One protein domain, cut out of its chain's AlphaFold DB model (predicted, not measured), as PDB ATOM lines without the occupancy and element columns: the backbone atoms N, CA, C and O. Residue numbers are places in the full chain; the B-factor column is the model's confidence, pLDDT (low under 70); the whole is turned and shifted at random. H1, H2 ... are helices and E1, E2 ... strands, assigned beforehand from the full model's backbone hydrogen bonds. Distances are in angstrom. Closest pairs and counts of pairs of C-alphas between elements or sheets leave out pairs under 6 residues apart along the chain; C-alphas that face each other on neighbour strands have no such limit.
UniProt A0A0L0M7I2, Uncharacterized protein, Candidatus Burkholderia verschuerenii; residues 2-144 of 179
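Overview. This is residues 2 to 144 of the 179 residues of an uncharacterized protein of Candidatus Burkholderia verschuerenii (UniProt A0A0L0M7I2). One twisted sheet of four strands has three helices packed over one face, with H5 between H4 and H3, while its other face has no named helix over it. Two short helices, H1 and H2, lie off the sheet at one end of the whole, beyond the helix layer. The 143 printed residues hold five named helices and four named strands, in the order H1 H2 H3 H4 E1 E2 E3 H5 E4, class mixed; the mixed sheet runs E3 E2 E1 E4. The whole is compact, with a radius of gyration of the C-alphas of 15.4 A and spans of 44 by 37 by 26 A.

Along the chain. H1 holds residues 2 to 8, beginning at C-alpha 2 at (52.205, 12.016, 75.614). H2 follows with residues 14 to 23, H3 with 27 to 42, 22.4 A long, and H4 with 52 to 71, 28.7 A long. E1, residues 79 to 86, begins at C-alpha 79 at (74.092, 2.656, 54.829) and is 22.8 A long. E2, residues 90 to 99, measures 28.4 A, and E3, residues 103 to 113, 28.8 A; E3 bends by 61 degrees at residue 107. H5, residues 117 to 125, precedes E4, residues 130 to 135, which ends at C-alpha 135 at (80.259, 10.425, 75.501).

Arrangement. E1, E2 and E3 form a meander, each strand the antiparallel neighbour of the one before, in two hairpins; N 83 and O 94 are 2.8 A apart, N 93 and O 110 3.0 A. E4 is parallel to E1, with N 84 and O 132 2.9 A apart. E3, H5 and E4 form a split strand-helix-strand unit, with E2 and E1 between its strands, and a right-handed crossover. H3, H4 and H5 on the same face make two layers, helices on one face of a sheet. H5 lies over E1, along the strands, at a height over the sheet of 8.5 A. H4 lies over E3 and E2 at 9.6 A, and H3 over E4 at 10.8 A. H5 touches H3, closest at the C-alphas of Glu 34 and Ala 122, 4.8 A. H4 touches H5 with residues 54 to 61 alone, closest at the C-alphas of Gln 54 and Ala 120, 6.0 A. H2 and H5 touch only at their ends, closest at the C-alphas of Thr 20 and Val 118, 5.9 A. H1 and H2 only just touch, with 3 pairs of C-alphas within 8 A, and only at the corner, closest at the C-alphas of Leu 7 and Val 16, 6.5 A. Every O i to N i+4 pair is within hydrogen-bond range in H1, H2, H4 and H5, and 10 of 12 in H3.

Size, cuts and confidence. The C-alphas farthest apart, of Asp 14 and Arg 101, are 45.5 A apart. The printed part has no cut and no long link. Its mean pLDDT is 90.1, and residue 76 is under 70.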
ATOM      1  N   GLU A   2      53.110  10.849  75.344       83.62
ATOM      2  CA  GLU A   2      52.205  12.016  75.614       83.62
ATOM      3  C   GLU A   2      52.861  13.152  76.424       83.62
ATOM      4  O   GLU A   2      52.728  14.324  76.081       83.62
ATOM      5  N   ILE A   3      53.628  12.808  77.463       87.31
ATOM      6  CA  ILE A   3      54.364  13.785  78.286       87.31
ATOM      7  C   ILE A   3      55.459  14.492  77.473       87.31
ATOM      8  O   ILE A   3      55.690  15.684  77.658       87.31
ATOM      9  N   LEU A   4      56.117  13.769  76.563       90.06
ATOM     10  CA  LEU A   4      57.187  14.313  75.729       90.06
ATOM     11  C   LEU A   4      56.629  15.282  74.678       90.06
ATOM     12  O   LEU A   4      57.198  16.347  74.489       90.06
ATOM     13  N   ILE A   5      55.479  14.970  74.072       91.56
ATOM     14  CA  ILE A   5      54.787  15.881  73.143       91.56
ATOM     15  C   ILE A   5      54.471  17.207  73.839       91.56
ATOM     16  O   ILE A   5      54.782  18.263  73.305       91.56
ATOM     17  N   VAL A   6      53.903  17.160  75.050       92.00
ATOM     18  CA  VAL A   6      53.589  18.374  75.824       92.00
ATOM     19  C   VAL A   6      54.851  19.179  76.138       92.00
ATOM     20  O   VAL A   6      54.832  20.400  76.026       92.00
ATOM     21  N   LEU A   7      55.945  18.508  76.505       92.19
ATOM     22  CA  LEU A   7      57.217  19.162  76.813       92.19
ATOM     23  C   LEU A   7      57.841  19.855  75.586       92.19
ATOM     24  O   LEU A   7      58.437  20.919  75.727       92.19
ATOM     25  N   LEU A   8      57.718  19.243  74.406       91.62
ATOM     26  CA  LEU A   8      58.330  19.703  73.155       91.62
ATOM     27  C   LEU A   8      57.425  20.632  72.325       91.62
ATOM     28  O   LEU A   8      57.893  21.208  71.344       91.62
ATOM     29  N   ALA A   9      56.145  20.776  72.687       87.69
ATOM     30  CA  ALA A   9      55.136  21.484  71.893       87.69
ATOM     31  C   ALA A   9      55.524  22.933  71.552       87.69
ATOM     32  O   ALA A   9      55.229  23.401  70.451       87.69
ATOM     33  N   ASP A  10      56.216  23.598  72.480       86.31
ATOM     34  CA  ASP A  10      56.639  24.997  72.380       86.31
ATOM     35  C   ASP A  10      58.115  25.158  71.942       86.31
ATOM     36  O   ASP A  10      58.692  26.239  72.075       86.31
ATOM     37  N   GLY A  11      58.745  24.096  71.424       88.69
ATOM     38  CA  GLY A  11      60.134  24.108  70.948       88.69
ATOM     39  C   GLY A  11      61.178  23.992  72.067       88.69
ATOM     40  O   GLY A  11      60.937  23.381  73.109       88.69
ATOM     41  N   TYR A  12      62.372  24.557  71.856       90.75
ATOM     42  CA  TYR A  12      63.489  24.451  72.804       90.75
ATOM     43  C   TYR A  12      63.354  25.404  74.012       90.75
ATOM     44  O   TYR A  12      63.913  26.504  74.046       90.75
ATOM     45  N   THR A  13      62.607  24.969  75.029       91.62
ATOM     46  CA  THR A  13      62.361  25.707  76.284       91.62
ATOM     47  C   THR A  13      63.381  25.386  77.391       91.62
ATOM     48  O   THR A  13      64.228  24.498  77.259       91.62
ATOM     49  N   ASP A  14      63.306  26.093  78.528       92.88
ATOM     50  CA  ASP A  14      64.136  25.793  79.707       92.88
ATOM     51  C   ASP A  14      63.861  24.393  80.282       92.88
ATOM     52  O   ASP A  14      64.796  23.735  80.739       92.88
ATOM     53  N   ASP A  15      62.619  23.908  80.216       93.94
ATOM     54  CA  ASP A  15      62.258  22.567  80.686       93.94
ATOM     55  C   ASP A  15      62.829  21.478  79.766       93.94
ATOM     56  O   ASP A  15      63.367  20.479  80.252       93.94
ATOM     57  N   VAL A  16      62.809  21.702  78.444       93.75
ATOM     58  CA  VAL A  16      63.496  20.830  77.476       93.75
ATOM     59  C   VAL A  16      64.987  20.793  77.783       93.75
ATOM     60  O   VAL A  16      65.549  19.711  77.936       93.75
ATOM     61  N   ARG A  17      65.613  21.962  77.976       93.81
ATOM     62  CA  ARG A  17      67.034  22.066  78.339       93.81
ATOM     63  C   ARG A  17      67.360  21.344  79.647       93.81
ATOM     64  O   ARG A  17      68.448  20.792  79.799       93.81
ATOM     65  N   LEU A  18      66.470  21.387  80.639       95.81
ATOM     66  CA  LEU A  18      66.663  20.674  81.902       95.81
ATOM     67  C   LEU A  18      66.627  19.158  81.694       95.81
ATOM     68  O   LEU A  18      67.506  18.462  82.209       95.81
ATOM     69  N   LEU A  19      65.661  18.662  80.915       96.19
ATOM     70  CA  LEU A  19      65.571  17.247  80.563       96.19
ATOM     71  C   LEU A  19      66.831  16.788  79.825       96.19
ATOM     72  O   LEU A  19      67.512  15.870  80.283       96.19
ATOM     73  N   THR A  20      67.181  17.440  78.721       95.81
ATOM     74  CA  THR A  20      68.316  17.059  77.871       95.81
ATOM     75  C   THR A  20      69.636  17.114  78.633       95.81
ATOM     76  O   THR A  20      70.438  16.183  78.562       95.81
ATOM     77  N   ARG A  21      69.843  18.132  79.480       95.94
ATOM     78  CA  ARG A  21      71.020  18.207  80.361       95.94
ATOM     79  C   ARG A  21      71.117  17.055  81.347       95.94
ATOM     80  O   ARG A  21      72.240  16.691  81.700       95.94
ATOM     81  N   SER A  22      69.988  16.528  81.816       96.94
ATOM     82  CA  SER A  22      69.972  15.400  82.750       96.94
ATOM     83  C   SER A  22      70.400  14.088  82.086       96.94
ATOM     84  O   SER A  22      71.011  13.257  82.754       96.94
ATOM     85  N   ILE A  23      70.174  13.955  80.773       97.25
ATOM     86  CA  ILE A  23      70.454  12.731  80.008       97.25
ATOM     87  C   ILE A  23      71.715  12.816  79.131       97.25
ATOM     88  O   ILE A  23      72.219  11.790  78.697       97.25
ATOM     89  N   GLN A  24      72.285  14.005  78.893       96.25
ATOM     90  CA  GLN A  24      73.366  14.240  77.908       96.25
ATOM     91  C   GLN A  24      74.648  13.398  78.076       96.25
ATOM     92  O   GLN A  24      75.487  13.351  77.176       96.25
ATOM     93  N   THR A  25      74.860  12.783  79.241       95.50
ATOM     94  CA  THR A  25      76.003  11.893  79.508       95.50
ATOM     95  C   THR A  25      75.638  10.407  79.469       95.50
ATOM     96  O   THR A  25      76.509   9.565  79.691       95.50
ATOM     97  N   ASN A  26      74.372  10.076  79.220       96.75
ATOM     98  CA  ASN A  26      73.842   8.724  79.130       96.75
ATOM     99  C   ASN A  26      73.421   8.432  77.682       96.75
ATOM    100  O   ASN A  26      72.362   8.852  77.225       96.75
ATOM    101  N   ALA A  27      74.271   7.709  76.950       96.31
ATOM    102  CA  ALA A  27      74.053   7.461  75.529       96.31
ATOM    103  C   ALA A  27      72.761   6.683  75.232       96.31
ATOM    104  O   ALA A  27      72.105   6.980  74.238       96.31
ATOM    105  N   ASP A  28      72.373   5.745  76.098       96.88
ATOM    106  CA  ASP A  28      71.159   4.948  75.900       96.88
ATOM    107  C   ASP A  28      69.899   5.812  76.060       96.88
ATOM    108  O   ASP A  28      68.958   5.693  75.279       96.88
ATOM    109  N   GLU A  29      69.894   6.733  77.029       97.50
ATOM    110  CA  GLU A  29      68.787   7.681  77.216       97.50
ATOM    111  C   GLU A  29      68.704   8.702  76.080       97.50
ATOM    112  O   GLU A  29      67.604   9.040  75.654       97.50
ATOM    113  N   VAL A  30      69.842   9.162  75.551       97.31
ATOM    114  CA  VAL A  30      69.866  10.067  74.392       97.31
ATOM    115  C   VAL A  30      69.345   9.375  73.133       97.31
ATOM    116  O   VAL A  30      68.533   9.955  72.417       97.31
ATOM    117  N   LEU A  31      69.752   8.127  72.882       95.81
ATOM    118  CA  LEU A  31      69.220   7.330  71.773       95.81
ATOM    119  C   LEU A  31      67.718   7.071  71.930       95.81
ATOM    120  O   LEU A  31      66.981   7.102  70.951       95.81
ATOM    121  N   HIS A  32      67.251   6.833  73.157       95.62
ATOM    122  CA  HIS A  32      65.827   6.652  73.417       95.62
ATOM    123  C   HIS A  32      65.027   7.943  73.203       95.62
ATOM    124  O   HIS A  32      63.982   7.904  72.559       95.62
ATOM    125  N   PHE A  33      65.532   9.078  73.699       95.81
ATOM    126  CA  PHE A  33      64.938  10.395  73.465       95.81
ATOM    127  C   PHE A  33      64.810  10.680  71.968       95.81
ATOM    128  O   PHE A  33      63.744  11.070  71.507       95.81
ATOM    129  N   GLU A  34      65.878  10.441  71.210       95.25
ATOM    130  CA  GLU A  34      65.913  10.688  69.774       95.25
ATOM    131  C   GLU A  34      64.919   9.808  69.000       95.25
ATOM    132  O   GLU A  34      64.167  10.315  68.169       95.25
ATOM    133  N   ALA A  35      64.818   8.526  69.362       93.56
ATOM    134  CA  ALA A  35      63.862   7.601  68.763       93.56
ATOM    135  C   ALA A  35      62.391   7.971  69.041       93.56
ATOM    136  O   ALA A  35      61.515   7.583  68.267       93.56
ATOM    137  N   GLU A  36      62.097   8.686  70.136       93.88
ATOM    138  CA  GLU A  36      60.766   9.262  70.374       93.88
ATOM    139  C   GLU A  36      60.587  10.621  69.680       93.88
ATOM    140  O   GLU A  36      59.498  10.913  69.191       93.88
ATOM    141  N   PHE A  37      61.631  11.451  69.639       93.25
ATOM    142  CA  PHE A  37      61.600  12.796  69.065       93.25
ATOM    143  C   PHE A  37      61.314  12.781  67.558       93.25
ATOM    144  O   PHE A  37      60.436  13.509  67.097       93.25
ATOM    145  N   ASP A  38      62.021  11.930  66.814       90.75
ATOM    146  CA  ASP A  38      61.947  11.807  65.354       90.75
ATOM    147  C   ASP A  38      60.499  11.637  64.829       90.75
ATOM    148  O   ASP A  38      60.019  12.518  64.107       90.75
ATOM    149  N   PRO A  39      59.718  10.618  65.252       91.00
ATOM    150  CA  PRO A  39      58.334  10.475  64.796       91.00
ATOM    151  C   PRO A  39      57.421  11.615  65.270       91.00
ATOM    152  O   PRO A  39      56.540  12.031  64.523       91.00
ATOM    153  N   ILE A  40      57.628  12.160  66.477       91.00
ATOM    154  CA  ILE A  40      56.823  13.278  66.998       91.00
ATOM    155  C   ILE A  40      56.985  14.521  66.110       91.00
ATOM    156  O   ILE A  40      55.996  15.191  65.793       91.00
ATOM    157  N   ASN A  41      58.220  14.819  65.707       88.19
ATOM    158  CA  ASN A  41      58.528  15.938  64.828       88.19
ATOM    159  C   ASN A  41      58.026  15.679  63.397       88.19
ATOM    160  O   ASN A  41      57.347  16.525  62.817       88.19
ATOM    161  N   ALA A  42      58.277  14.483  62.854       86.94
ATOM    162  CA  ALA A  42      57.869  14.105  61.500       86.94
ATOM    163  C   ALA A  42      56.341  14.091  61.302       86.94
ATOM    164  O   ALA A  42      55.848  14.438  60.227       86.94
ATOM    165  N   GLU A  43      55.574  13.725  62.333       89.06
ATOM    166  CA  GLU A  43      54.106  13.746  62.313       89.06
ATOM    167  C   GLU A  43      53.512  15.151  62.537       89.06
ATOM    168  O   GLU A  43      52.292  15.324  62.479       89.06
ATOM    169  N   GLY A  44      54.347  16.169  62.779       85.50
ATOM    170  CA  GLY A  44      53.899  17.540  63.030       85.50
ATOM    171  C   GLY A  44      53.123  17.691  64.341       85.50
ATOM    172  O   GLY A  44      52.261  18.564  64.455       85.50
ATOM    173  N   LEU A  45      53.391  16.828  65.327       87.25
ATOM    174  CA  LEU A  45      52.749  16.882  66.646       87.25
ATOM    175  C   LEU A  45      53.329  17.991  67.534       87.25
ATOM    176  O   LEU A  45      52.740  18.332  68.560       87.25
ATOM    177  N   ILE A  46      54.475  18.547  67.140       86.62
ATOM    178  CA  ILE A  46      55.166  19.656  67.796       86.62
ATOM    179  C   ILE A  46      55.502  20.728  66.759       86.62
ATOM    180  O   ILE A  46      55.744  20.419  65.594       86.62
ATOM    181  N   ASN A  47      55.553  21.990  67.185       81.50
ATOM    182  CA  ASN A  47      56.094  23.073  66.365       81.50
ATOM    183  C   ASN A  47      57.554  23.276  66.751       81.50
ATOM    184  O   ASN A  47      57.896  24.255  67.418       81.50
ATOM    185  N   TRP A  48      58.399  22.305  66.409       87.00
ATOM    186  CA  TRP A  48      59.798  22.362  66.796       87.00
ATOM    187  C   TRP A  48      60.489  23.571  66.158       87.00
ATOM    188  O   TRP A  48      60.496  23.730  64.938       87.00
ATOM    189  N   VAL A  49      61.066  24.426  67.001       83.81
ATOM    190  CA  VAL A  49      61.902  25.556  66.592       83.81
ATOM    191  C   VAL A  49      63.211  25.442  67.356       83.81
ATOM    192  O   VAL A  49      63.238  25.577  68.585       83.81
ATOM    193  N   GLY A  50      64.280  25.153  66.616       80.44
ATOM    194  CA  GLY A  50      65.634  25.102  67.145       80.44
ATOM    195  C   GLY A  50      66.200  26.494  67.436       80.44
ATOM    196  O   GLY A  50      65.634  27.537  67.117       80.44
ATOM    197  N   THR A  51      67.360  26.507  68.074       85.75
ATOM    198  CA  THR A  51      68.208  27.695  68.215       85.75
ATOM    199  C   THR A  51      68.944  27.995  66.902       85.75
ATOM    200  O   THR A  51      69.176  27.080  66.111       85.75
ATOM    201  N   PRO A  52      69.449  29.227  66.696       88.62
ATOM    202  CA  PRO A  52      70.283  29.532  65.530       88.62
ATOM    203  C   PRO A  52      71.542  28.660  65.403       88.62
ATOM    204  O   PRO A  52      72.032  28.447  64.298       88.62
ATOM    205  N   SER A  53      72.096  28.161  66.518       86.12
ATOM    206  CA  SER A  53      73.267  27.272  66.483       86.12
ATOM    207  C   SER A  53      72.892  25.871  65.988       86.12
ATOM    208  O   SER A  53      73.646  25.261  65.229       86.12
ATOM    209  N   GLN A  54      71.702  25.391  66.365       85.12
ATOM    210  CA  GLN A  54      71.135  24.132  65.881       85.12
ATOM    211  C   GLN A  54      70.785  24.222  64.394       85.12
ATOM    212  O   GLN A  54      71.178  23.335  63.642       85.12
ATOM    213  N   GLU A  55      70.155  25.315  63.948       88.12
ATOM    214  CA  GLU A  55      69.858  25.549  62.525       88.12
ATOM    215  C   GLU A  55      71.141  25.565  61.677       88.12
ATOM    216  O   GLU A  55      71.241  24.842  60.689       88.12
ATOM    217  N   ALA A  56      72.175  26.297  62.105       89.19
ATOM    218  CA  ALA A  56      73.455  26.330  61.395       89.19
ATOM    219  C   ALA A  56      74.153  24.955  61.358       89.19
ATOM    220  O   ALA A  56      74.801  24.600  60.369       89.19
ATOM    221  N   SER A  57      74.031  24.172  62.436       89.19
ATOM    222  CA  SER A  57      74.538  22.799  62.473       89.19
ATOM    223  C   SER A  57      73.779  21.901  61.494       89.19
ATOM    224  O   SER A  57      74.416  21.117  60.790       89.19
ATOM    225  N   MET A  58      72.450  22.028  61.418       90.81
ATOM    226  CA  MET A  58      71.613  21.299  60.465       90.81
ATOM    227  C   MET A  58      72.025  21.601  59.025       90.81
ATOM    228  O   MET A  58      72.381  20.681  58.296       90.81
ATOM    229  N   GLU A  59      72.069  22.880  58.638       92.31
ATOM    230  CA  GLU A  59      72.425  23.300  57.275       92.31
ATOM    231  C   GLU A  59      73.786  22.733  56.839       92.31
ATOM    232  O   GLU A  59      73.973  22.288  55.702       92.31
ATOM    233  N   ARG A  60      74.762  22.707  57.758       93.94
ATOM    234  CA  ARG A  60      76.084  22.126  57.499       93.94
ATOM    235  C   ARG A  60      76.019  20.614  57.283       93.94
ATOM    236  O   ARG A  60      76.722  20.102  56.407       93.94
ATOM    237  N   VAL A  61      75.232  19.906  58.091       94.69
ATOM    238  CA  VAL A  61      75.036  18.458  57.956       94.69
ATOM    239  C   VAL A  61      74.338  18.137  56.642       94.69
ATOM    240  O   VAL A  61      74.849  17.302  55.903       94.69
ATOM    241  N   GLU A  62      73.245  18.828  56.318       94.56
ATOM    242  CA  GLU A  62      72.503  18.654  55.066       94.56
ATOM    243  C   GLU A  62      73.402  18.884  53.853       94.56
ATOM    244  O   GLU A  62      73.485  18.023  52.978       94.56
ATOM    245  N   SER A  63      74.157  19.987  53.835       94.12
ATOM    246  CA  SER A  63      75.087  20.283  52.743       94.12
ATOM    247  C   SER A  63      76.157  19.198  52.591       94.12
ATOM    248  O   SER A  63      76.441  18.756  51.477       94.12
ATOM    249  N   SER A  64      76.751  18.730  53.692       93.69
ATOM    250  CA  SER A  64      77.806  17.712  53.624       93.69
ATOM    251  C   SER A  64      77.252  16.322  53.270       93.69
ATOM    252  O   SER A  64      77.919  15.564  52.561       93.69
ATOM    253  N   LEU A  65      76.024  16.004  53.698       93.94
ATOM    254  CA  LEU A  65      75.286  14.797  53.318       93.94
ATOM    255  C   LEU A  65      74.910  14.813  51.831       93.94
ATOM    256  O   LEU A  65      75.130  13.814  51.153       93.94
ATOM    257  N   GLU A  66      74.427  15.937  51.299       92.62
ATOM    258  CA  GLU A  66      74.146  16.100  49.867       92.62
ATOM    259  C   GLU A  66      75.412  15.853  49.034       92.62
ATOM    260  O   GLU A  66      75.402  15.018  48.128       92.62
ATOM    261  N   GLU A  67      76.541  16.484  49.396       90.00
ATOM    262  CA  GLU A  67      77.817  16.243  48.711       90.00
ATOM    263  C   GLU A  67      78.247  14.763  48.778       90.00
ATOM    264  O   GLU A  67      78.805  14.235  47.809       90.00
ATOM    265  N   MET A  68      78.011  14.090  49.913       91.12
ATOM    266  CA  MET A  68      78.310  12.666  50.081       91.12
ATOM    267  C   MET A  68      77.437  11.809  49.166       91.12
ATOM    268  O   MET A  68      77.956  10.957  48.451       91.12
ATOM    269  N   CYS A  69      76.126  12.040  49.162       88.31
ATOM    270  CA  CYS A  69      75.176  11.310  48.331       88.31
ATOM    271  C   CYS A  69      75.508  11.469  46.847       88.31
ATOM    272  O   CYS A  69      75.592  10.463  46.147       88.31
ATOM    273  N   THR A  70      75.816  12.687  46.387       87.50
ATOM    274  CA  THR A  70      76.290  12.930  45.015       87.50
ATOM    275  C   THR A  70      77.589  12.182  44.713       87.50
ATOM    276  O   THR A  70      77.754  11.640  43.624       87.50
ATOM    277  N   PHE A  71      78.532  12.115  45.657       83.38
ATOM    278  CA  PHE A  71      79.769  11.350  45.465       83.38
ATOM    279  C   PHE A  71      79.519   9.840  45.334       83.38
ATOM    280  O   PHE A  71      80.222   9.162  44.581       83.38
ATOM    281  N   LEU A  72      78.538   9.319  46.068       84.56
ATOM    282  CA  LEU A  72      78.173   7.904  46.081       84.56
ATOM    283  C   LEU A  72      77.164   7.538  44.980       84.56
ATOM    284  O   LEU A  72      76.796   6.366  44.870       84.56
ATOM    285  N   GLU A  73      76.733   8.494  44.149       81.75
ATOM    286  CA  GLU A  73      75.846   8.231  43.015       81.75
ATOM    287  C   GLU A  73      76.413   7.113  42.126       81.75
ATOM    288  O   GLU A  73      77.539   7.172  41.628       81.75
ATOM    289  N   GLY A  74      75.613   6.064  41.927       73.44
ATOM    290  CA  GLY A  74      76.005   4.873  41.172       73.44
ATOM    291  C   GLY A  74      76.566   3.725  42.017       73.44
ATOM    292  O   GLY A  74      76.901   2.683  41.455       73.44
ATOM    293  N   MET A  75      76.645   3.867  43.344       77.12
ATOM    294  CA  MET A  75      76.812   2.725  44.247       77.12
ATOM    295  C   MET A  75      75.469   2.020  44.479       77.12
ATOM    296  O   MET A  75      74.465   2.670  44.750       77.12
ATOM    297  N   ASP A  76      75.459   0.683  44.391       67.81
ATOM    298  CA  ASP A  76      74.226  -0.125  44.430       67.81
ATOM    299  C   ASP A  76      73.430   0.014  45.743       67.81
ATOM    300  O   ASP A  76      72.202  -0.014  45.722       67.81
ATOM    301  N   ALA A  77      74.122   0.132  46.881       75.19
ATOM    302  CA  ALA A  77      73.543   0.408  48.196       75.19
ATOM    303  C   ALA A  77      74.649   0.794  49.190       75.19
ATOM    304  O   ALA A  77      75.716   0.169  49.214       75.19
ATOM    305  N   PHE A  78      74.382   1.787  50.035       84.38
ATOM    306  CA  PHE A  78      75.197   2.116  51.201       84.38
ATOM    307  C   PHE A  78      74.282   2.475  52.375       84.38
ATOM    308  O   PHE A  78      73.181   2.969  52.165       84.38
ATOM    309  N   GLU A  79      74.741   2.203  53.594       91.50
ATOM    310  CA  GLU A  79      74.092   2.656  54.829       91.50
ATOM    311  C   GLU A  79      74.849   3.894  55.305       91.50
ATOM    312  O   GLU A  79      76.054   3.825  55.578       91.50
ATOM    313  N   SER A  80      74.171   5.033  55.330       94.81
ATOM    314  CA  SER A  80      74.710   6.289  55.840       94.81
ATOM    315  C   SER A  80      74.772   6.260  57.368       94.81
ATOM    316  O   SER A  80      73.961   5.613  58.030       94.81
ATOM    317  N   TYR A  81      75.750   6.946  57.954       96.44
ATOM    318  CA  TYR A  81      75.836   7.069  59.401       96.44
ATOM    319  C   TYR A  81      76.198   8.477  59.849       96.44
ATOM    320  O   TYR A  81      76.971   9.181  59.193       96.44
ATOM    321  N   VAL A  82      75.708   8.820  61.037       97.00
ATOM    322  CA  VAL A  82      76.158   9.958  61.831       97.00
ATOM    323  C   VAL A  82      76.599   9.489  63.212       97.00
ATOM    324  O   VAL A  82      75.938   8.687  63.874       97.00
ATOM    325  N   ALA A  83      77.743   9.992  63.661       96.50
ATOM    326  CA  ALA A  83      78.222   9.816  65.020       96.50
ATOM    327  C   ALA A  83      78.453  11.180  65.675       96.50
ATOM    328  O   ALA A  83      79.350  11.924  65.281       96.50
ATOM    329  N   VAL A  84      77.679  11.469  66.721       96.31
ATOM    330  CA  VAL A  84      77.848  12.653  67.567       96.31
ATOM    331  C   VAL A  84      78.572  12.244  68.836       96.31
ATOM    332  O   VAL A  84      78.095  11.424  69.620       96.31
ATOM    333  N   THR A  85      79.761  12.805  69.036       96.44
ATOM    334  CA  THR A  85      80.547  12.593  70.249       96.44
ATOM    335  C   THR A  85      80.500  13.838  71.121       96.44
ATOM    336  O   THR A  85      81.079  14.860  70.770       96.44
ATOM    337  N   ASN A  86      79.835  13.739  72.268       95.94
ATOM    338  CA  ASN A  86      79.778  14.780  73.284       95.94
ATOM    339  C   ASN A  86      81.075  14.807  74.110       95.94
ATOM    340  O   ASN A  86      81.426  13.818  74.770       95.94
ATOM    341  N   HIS A  87      81.760  15.953  74.084       93.56
ATOM    342  CA  HIS A  87      82.979  16.246  74.845       93.56
ATOM    343  C   HIS A  87      82.731  17.171  76.052       93.56
ATOM    344  O   HIS A  87      83.677  17.624  76.701       93.56
ATOM    345  N   GLY A  88      81.470  17.465  76.366       88.06
ATOM    346  CA  GLY A  88      81.033  18.342  77.449       88.06
ATOM    347  C   GLY A  88      80.649  19.732  76.949       88.06
ATOM    348  O   GLY A  88      79.486  20.102  77.037       88.06
ATOM    349  N   ARG A  89      81.613  20.516  76.449       83.94
ATOM    350  CA  ARG A  89      81.361  21.882  75.923       83.94
ATOM    351  C   ARG A  89      81.205  21.954  74.408       83.94
ATOM    352  O   ARG A  89      80.703  22.938  73.888       83.94
ATOM    353  N   GLU A  90      81.684  20.934  73.721       91.25
ATOM    354  CA  GLU A  90      81.706  20.845  72.267       91.25
ATOM    355  C   GLU A  90      81.280  19.436  71.861       91.25
ATOM    356  O   GLU A  90      81.393  18.483  72.646       91.25
ATOM    357  N   VAL A  91      80.817  19.304  70.624       93.50
ATOM    358  CA  VAL A  91      80.519  18.014  70.007       93.50
ATOM    359  C   VAL A  91      81.388  17.821  68.782       93.50
ATOM    360  O   VAL A  91      81.592  18.743  67.996       93.50
ATOM    361  N   THR A  92      81.889  16.606  68.592       94.94
ATOM    362  CA  THR A  92      82.411  16.181  67.293       94.94
ATOM    363  C   THR A  92      81.302  15.480  66.528       94.94
ATOM    364  O   THR A  92      80.796  14.456  66.989       94.94
ATOM    365  N   ILE A  93      80.969  16.009  65.353       95.12
ATOM    366  CA  ILE A  93      80.052  15.386  64.400       95.12
ATOM    367  C   ILE A  93      80.900  14.704  63.330       95.12
ATOM    368  O   ILE A  93      81.823  15.296  62.764       95.12
ATOM    369  N   GLU A  94      80.611  13.434  63.088       96.00
ATOM    370  CA  GLU A  94      81.217  12.626  62.040       96.00
ATOM    371  C   GLU A  94      80.114  12.032  61.182       96.00
ATOM    372  O   GLU A  94      79.217  11.378  61.709       96.00
ATOM    373  N   ILE A  95      80.219  12.224  59.873       96.25
ATOM    374  CA  ILE A  95      79.288  11.653  58.905       96.25
ATOM    375  C   ILE A  95      80.033  10.753  57.932       96.25
ATOM    376  O   ILE A  95      81.216  10.965  57.622       96.25
ATOM    377  N   GLY A  96      79.346   9.737  57.438       94.81
ATOM    378  CA  GLY A  96      79.943   8.786  56.527       94.81
ATOM    379  C   GLY A  96      78.975   7.721  56.060       94.81
ATOM    380  O   GLY A  96      77.761   7.847  56.196       94.81
ATOM    381  N   TRP A  97      79.536   6.649  55.518       93.62
ATOM    382  CA  TRP A  97      78.775   5.472  55.124       93.62
ATOM    383  C   TRP A  97      79.513   4.190  55.493       93.62
ATOM    384  O   TRP A  97      80.732   4.169  55.694       93.62
ATOM    385  N   HIS A  98      78.775   3.092  55.563       90.00
ATOM    386  CA  HIS A  98      79.336   1.759  55.684       90.00
ATOM    387  C   HIS A  98      79.584   1.163  54.294       90.00
ATOM    388  O   HIS A  98      78.657   0.804  53.571       90.00
ATOM    389  N   ASP A  99      80.859   1.030  53.912       81.25
ATOM    390  CA  ASP A  99      81.247   0.260  52.729       81.25
ATOM    391  C   ASP A  99      81.133  -1.237  53.051       81.25
ATOM    392  O   ASP A  99      81.757  -1.725  53.998       81.25
ATOM    393  N   MET A 100      80.375  -1.985  52.245       74.75
ATOM    394  CA  MET A 100      80.118  -3.417  52.465       74.75
ATOM    395  C   MET A 100      81.388  -4.281  52.570       74.75
ATOM    396  O   MET A 100      81.344  -5.387  53.105       74.75
ATOM    397  N   ARG A 101      82.523  -3.823  52.031       74.06
ATOM    398  CA  ARG A 101      83.796  -4.561  52.021       74.06
ATOM    399  C   ARG A 101      84.809  -3.983  53.004       74.06
ATOM    400  O   ARG A 101      85.674  -4.714  53.480       74.06
ATOM    401  N   GLY A 102      84.746  -2.679  53.249       72.19
ATOM    402  CA  GLY A 102      85.717  -1.934  54.040       72.19
ATOM    403  C   GLY A 102      85.274  -1.647  55.471       72.19
ATOM    404  O   GLY A 102      86.133  -1.465  56.330       72.19
ATOM    405  N   GLY A 103      83.972  -1.616  55.758       83.25
ATOM    406  CA  GLY A 103      83.413  -1.074  56.998       83.25
ATOM    407  C   GLY A 103      83.225   0.453  56.929       83.25
ATOM    408  O   GLY A 103      83.124   0.995  55.830       83.25
ATOM    409  N   PRO A 104      83.192   1.172  58.068       87.31
ATOM    410  CA  PRO A 104      82.864   2.599  58.090       87.31
ATOM    411  C   PRO A 104      83.884   3.445  57.320       87.31
ATOM    412  O   PRO A 104      85.100   3.267  57.460       87.31
ATOM    413  N   VAL A 105      83.388   4.381  56.521       88.38
ATOM    414  CA  VAL A 105      84.172   5.395  55.823       88.38
ATOM    415  C   VAL A 105      83.692   6.763  56.274       88.38
ATOM    416  O   VAL A 105      82.545   7.126  56.052       88.38
ATOM    417  N   VAL A 106      84.610   7.535  56.853       92.00
ATOM    418  CA  VAL A 106      84.370   8.930  57.227       92.00
ATOM    419  C   VAL A 106      84.383   9.801  55.975       92.00
ATOM    420  O   VAL A 106      85.414   9.877  55.296       92.00
ATOM    421  N   TRP A 107      83.272  10.476  55.699       92.62
ATOM    422  CA  TRP A 107      83.155  11.480  54.640       92.62
ATOM    423  C   TRP A 107      83.588  12.865  55.114       92.62
ATOM    424  O   TRP A 107      84.368  13.540  54.438       92.62
ATOM    425  N   ASP A 108      83.117  13.262  56.293       93.38
ATOM    426  CA  ASP A 108      83.457  14.536  56.904       93.38
ATOM    427  C   ASP A 108      83.424  14.426  58.429       93.38
ATOM    428  O   ASP A 108      82.753  13.566  59.006       93.38
ATOM    429  N   ARG A 109      84.214  15.276  59.082       93.06
ATOM    430  CA  ARG A 109      84.302  15.334  60.539       93.06
ATOM    431  C   ARG A 109      84.700  16.732  60.972       93.06
ATOM    432  O   ARG A 109      85.725  17.254  60.531       93.06
ATOM    433  N   TRP A 110      83.954  17.292  61.908       92.31
ATOM    434  CA  TRP A 110      84.265  18.586  62.500       92.31
ATOM    435  C   TRP A 110      83.871  18.626  63.971       92.31
ATOM    436  O   TRP A 110      83.303  17.680  64.510       92.31
ATOM    437  N   THR A 111      84.269  19.689  64.662       92.00
ATOM    438  CA  THR A 111      83.956  19.898  66.076       92.00
ATOM    439  C   THR A 111      83.497  21.323  66.258       92.00
ATOM    440  O   THR A 111      84.248  22.225  65.896       92.00
ATOM    441  N   ASP A 112      82.306  21.484  66.820       90.38
ATOM    442  CA  ASP A 112      81.677  22.778  67.057       90.38
ATOM    443  C   ASP A 112      81.163  22.842  68.508       90.38
ATOM    444  O   ASP A 112      80.875  21.821  69.145       90.38
ATOM    445  N   GLU A 113      81.070  24.057  69.042       90.44
ATOM    446  CA  GLU A 113      80.322  24.314  70.273       90.44
ATOM    447  C   GLU A 113      78.825  24.274  69.951       90.44
ATOM    448  O   GLU A 113      78.385  24.855  68.962       90.44
ATOM    449  N   VAL A 114      78.047  23.582  70.783       86.12
ATOM    450  CA  VAL A 114      76.590  23.479  70.629       86.12
ATOM    451  C   VAL A 114      75.907  23.807  71.943       86.12
ATOM    452  O   VAL A 114      76.405  23.459  73.015       86.12
ATOM    453  N   ASP A 115      74.746  24.453  71.854       87.38
ATOM    454  CA  ASP A 115      73.965  24.831  73.035       87.38
ATOM    455  C   ASP A 115      73.427  23.605  73.784       87.38
ATOM    456  O   ASP A 115      73.309  23.614  75.014       87.38
ATOM    457  N   ASP A 116      73.106  22.550  73.033       92.31
ATOM    458  CA  ASP A 116      72.581  21.297  73.553       92.31
ATOM    459  C   ASP A 116      72.990  20.118  72.655       92.31
ATOM    460  O   ASP A 116      72.526  20.024  71.514       92.31
ATOM    461  N   PRO A 117      73.852  19.207  73.138       93.62
ATOM    462  CA  PRO A 117      74.335  18.088  72.338       93.62
ATOM    463  C   PRO A 117      73.268  17.013  72.095       93.62
ATOM    464  O   PRO A 117      73.410  16.237  71.155       93.62
ATOM    465  N   VAL A 118      72.237  16.926  72.942       95.31
ATOM    466  CA  VAL A 118      71.150  15.946  72.799       95.31
ATOM    467  C   VAL A 118      70.209  16.395  71.698       95.31
ATOM    468  O   VAL A 118      69.912  15.615  70.803       95.31
ATOM    469  N   ILE A 119      69.807  17.666  71.730       93.25
ATOM    470  CA  ILE A 119      68.986  18.243  70.667       93.25
ATOM    471  C   ILE A 119      69.746  18.260  69.346       93.25
ATOM    472  O   ILE A 119      69.204  17.813  68.348       93.25
ATOM    473  N   ALA A 120      71.018  18.677  69.339       92.19
ATOM    474  CA  ALA A 120      71.816  18.655  68.115       92.19
ATOM    475  C   ALA A 120      71.887  17.244  67.505       92.19
ATOM    476  O   ALA A 120      71.838  17.108  66.290       92.19
ATOM    477  N   PHE A 121      71.979  16.197  68.334       95.25
ATOM    478  CA  PHE A 121      71.919  14.814  67.864       95.25
ATOM    479  C   PHE A 121      70.531  14.424  67.346       95.25
ATOM    480  O   PHE A 121      70.456  13.784  66.304       95.25
ATOM    481  N   ALA A 122      69.458  14.804  68.042       94.00
ATOM    482  CA  ALA A 122      68.098  14.452  67.643       94.00
ATOM    483  C   ALA A 122      67.641  15.160  66.364       94.00
ATOM    484  O   ALA A 122      67.018  14.540  65.508       94.00
ATOM    485  N   ASP A 123      68.032  16.422  66.203       89.81
ATOM    486  CA  ASP A 123      67.779  17.199  64.997       89.81
ATOM    487  C   ASP A 123      68.503  16.583  63.797       89.81
ATOM    488  O   ASP A 123      67.903  16.412  62.752       89.81
ATOM    489  N   ILE A 124      69.773  16.191  63.909       92.38
ATOM    490  CA  ILE A 124      70.502  15.669  62.738       92.38
ATOM    491  C   ILE A 124      70.306  14.164  62.520       92.38
ATOM    492  O   ILE A 124      70.589  13.658  61.435       92.38
ATOM    493  N   GLY A 125      69.888  13.431  63.554       91.50
ATOM    494  CA  GLY A 125      69.852  11.971  63.581       91.50
ATOM    495  C   GLY A 125      68.938  11.370  62.519       91.50
ATOM    496  O   GLY A 125      69.318  10.381  61.893       91.50
ATOM    497  N   PHE A 126      67.788  12.002  62.257       89.44
ATOM    498  CA  PHE A 126      66.790  11.512  61.296       89.44
ATOM    499  C   PHE A 126      67.282  11.489  59.839       89.44
ATOM    500  O   PHE A 126      66.700  10.803  59.001       89.44
ATOM    501  N   LEU A 127      68.352  12.226  59.519       92.75
ATOM    502  CA  LEU A 127      68.920  12.297  58.169       92.75
ATOM    503  C   LEU A 127      69.736  11.050  57.782       92.75
ATOM    504  O   LEU A 127      70.162  10.941  56.632       92.75
ATOM    505  N   PHE A 128      69.993  10.135  58.721       94.88
ATOM    506  CA  PHE A 128      70.919   9.017  58.537       94.88
ATOM    507  C   PHE A 128      70.289   7.676  58.907       94.88
ATOM    508  O   PHE A 128      69.487   7.578  59.832       94.88
ATOM    509  N   ASP A 129      70.736   6.610  58.239       93.44
ATOM    510  CA  ASP A 129      70.278   5.244  58.528       93.44
ATOM    511  C   ASP A 129      70.785   4.752  59.895       93.44
ATOM    512  O   ASP A 129      70.084   4.056  60.633       93.44
ATOM    513  N   ASN A 130      72.025   5.119  60.235       94.56
ATOM    514  CA  ASN A 130      72.701   4.693  61.452       94.56
ATOM    515  C   ASN A 130      73.140   5.892  62.294       94.56
ATOM    516  O   ASN A 130      74.051   6.641  61.941       94.56
ATOM    517  N   ARG A 131      72.519   6.043  63.457       95.75
ATOM    518  CA  ARG A 131      72.717   7.179  64.356       95.75
ATOM    519  C   ARG A 131      73.377   6.726  65.651       95.75
ATOM    520  O   ARG A 131      72.933   5.785  66.307       95.75
ATOM    521  N   GLN A 132      74.483   7.375  66.006       96.81
ATOM    522  CA  GLN A 132      75.307   6.998  67.152       96.81
ATOM    523  C   GLN A 132      75.588   8.199  68.045       96.81
ATOM    524  O   GLN A 132      76.188   9.182  67.611       96.81
ATOM    525  N   TYR A 133      75.259   8.065  69.326       97.44
ATOM    526  CA  TYR A 133      75.638   9.027  70.351       97.44
ATOM    527  C   TYR A 133      76.748   8.461  71.236       97.44
ATOM    528  O   TYR A 133      76.704   7.307  71.667       97.44
ATOM    529  N   ARG A 134      77.787   9.255  71.494       96.31
ATOM    530  CA  ARG A 134      78.954   8.834  72.280       96.31
ATOM    531  C   ARG A 134      79.323   9.915  73.287       96.31
ATOM    532  O   ARG A 134      79.364  11.088  72.948       96.31
ATOM    533  N   CYS A 135      79.715   9.514  74.491       93.94
ATOM    534  CA  CYS A 135      80.259  10.425  75.501       93.94
ATOM    535  C   CYS A 135      81.726  10.077  75.733       93.94
ATOM    536  O   CYS A 135      82.034   9.004  76.259       93.94
ATOM    537  N   ARG A 136      82.648  10.941  75.301       91.25
ATOM    538  CA  ARG A 136      84.093  10.710  75.453       91.25
ATOM    539  C   ARG A 136      84.823  12.036  75.626       91.25
ATOM    540  O   ARG A 136      84.385  13.026  75.055       91.25
ATOM    541  N   PRO A 137      85.953  12.088  76.346       87.38
ATOM    542  CA  PRO A 137      86.822  13.259  76.286       87.38
ATOM    543  C   PRO A 137      87.355  13.449  74.858       87.38
ATOM    544  O   PRO A 137      87.477  12.481  74.101       87.38
ATOM    545  N   LYS A 138      87.690  14.691  74.496       84.25
ATOM    546  CA  LYS A 138      88.317  14.980  73.203       84.25
ATOM    547  C   LYS A 138      89.639  14.221  73.096       84.25
ATOM    548  O   LYS A 138      90.475  14.294  74.000       84.25
ATOM    549  N   ALA A 139      89.823  13.487  72.003       80.81
ATOM    550  CA  ALA A 139      91.076  12.787  71.756       80.81
ATOM    551  C   ALA A 139      92.214  13.798  71.544       80.81
ATOM    552  O   ALA A 139      92.046  14.808  70.861       80.81
ATOM    553  N   THR A 140      93.379  13.517  72.124       78.44
ATOM    554  CA  THR A 140      94.609  14.289  71.889       78.44
ATOM    555  C   THR A 140      95.278  13.917  70.568       78.44
ATOM    556  O   THR A 140      96.012  14.719  69.995       78.44
ATOM    557  N   GLU A 141      95.036  12.700  70.084       78.50
ATOM    558  CA  GLU A 141      95.557  12.223  68.810       78.50
ATOM    559  C   GLU A 141      94.796  12.850  67.645       78.50
ATOM    560  O   GLU A 141      93.567  12.954  67.657       78.50
ATOM    561  N   LYS A 142      95.541  13.250  66.607       77.06
ATOM    562  CA  LYS A 142      94.936  13.773  65.388       77.06
ATOM    563  C   LYS A 142      94.160  12.637  64.712       77.06
ATOM    564  O   LYS A 142      94.781  11.625  64.380       77.06
ATOM    565  N   PRO A 143      92.848  12.793  64.479       78.19
ATOM    566  CA  PRO A 143      92.083  11.767  63.797       78.19
ATOM    567  C   PRO A 143      92.637  11.494  62.395       78.19
ATOM    568  O   PRO A 143      93.152  12.401  61.731       78.19
ATOM    569  N   GLU A 144      92.467  10.259  61.916       77.88
ATOM    570  CA  GLU A 144      92.659   9.959  60.497       77.88
ATOM    571  C   GLU A 144      91.770  10.894  59.654       77.88
ATOM    572  O   GLU A 144      90.613  11.137  60.033       77.88
TER     573      GLU A 144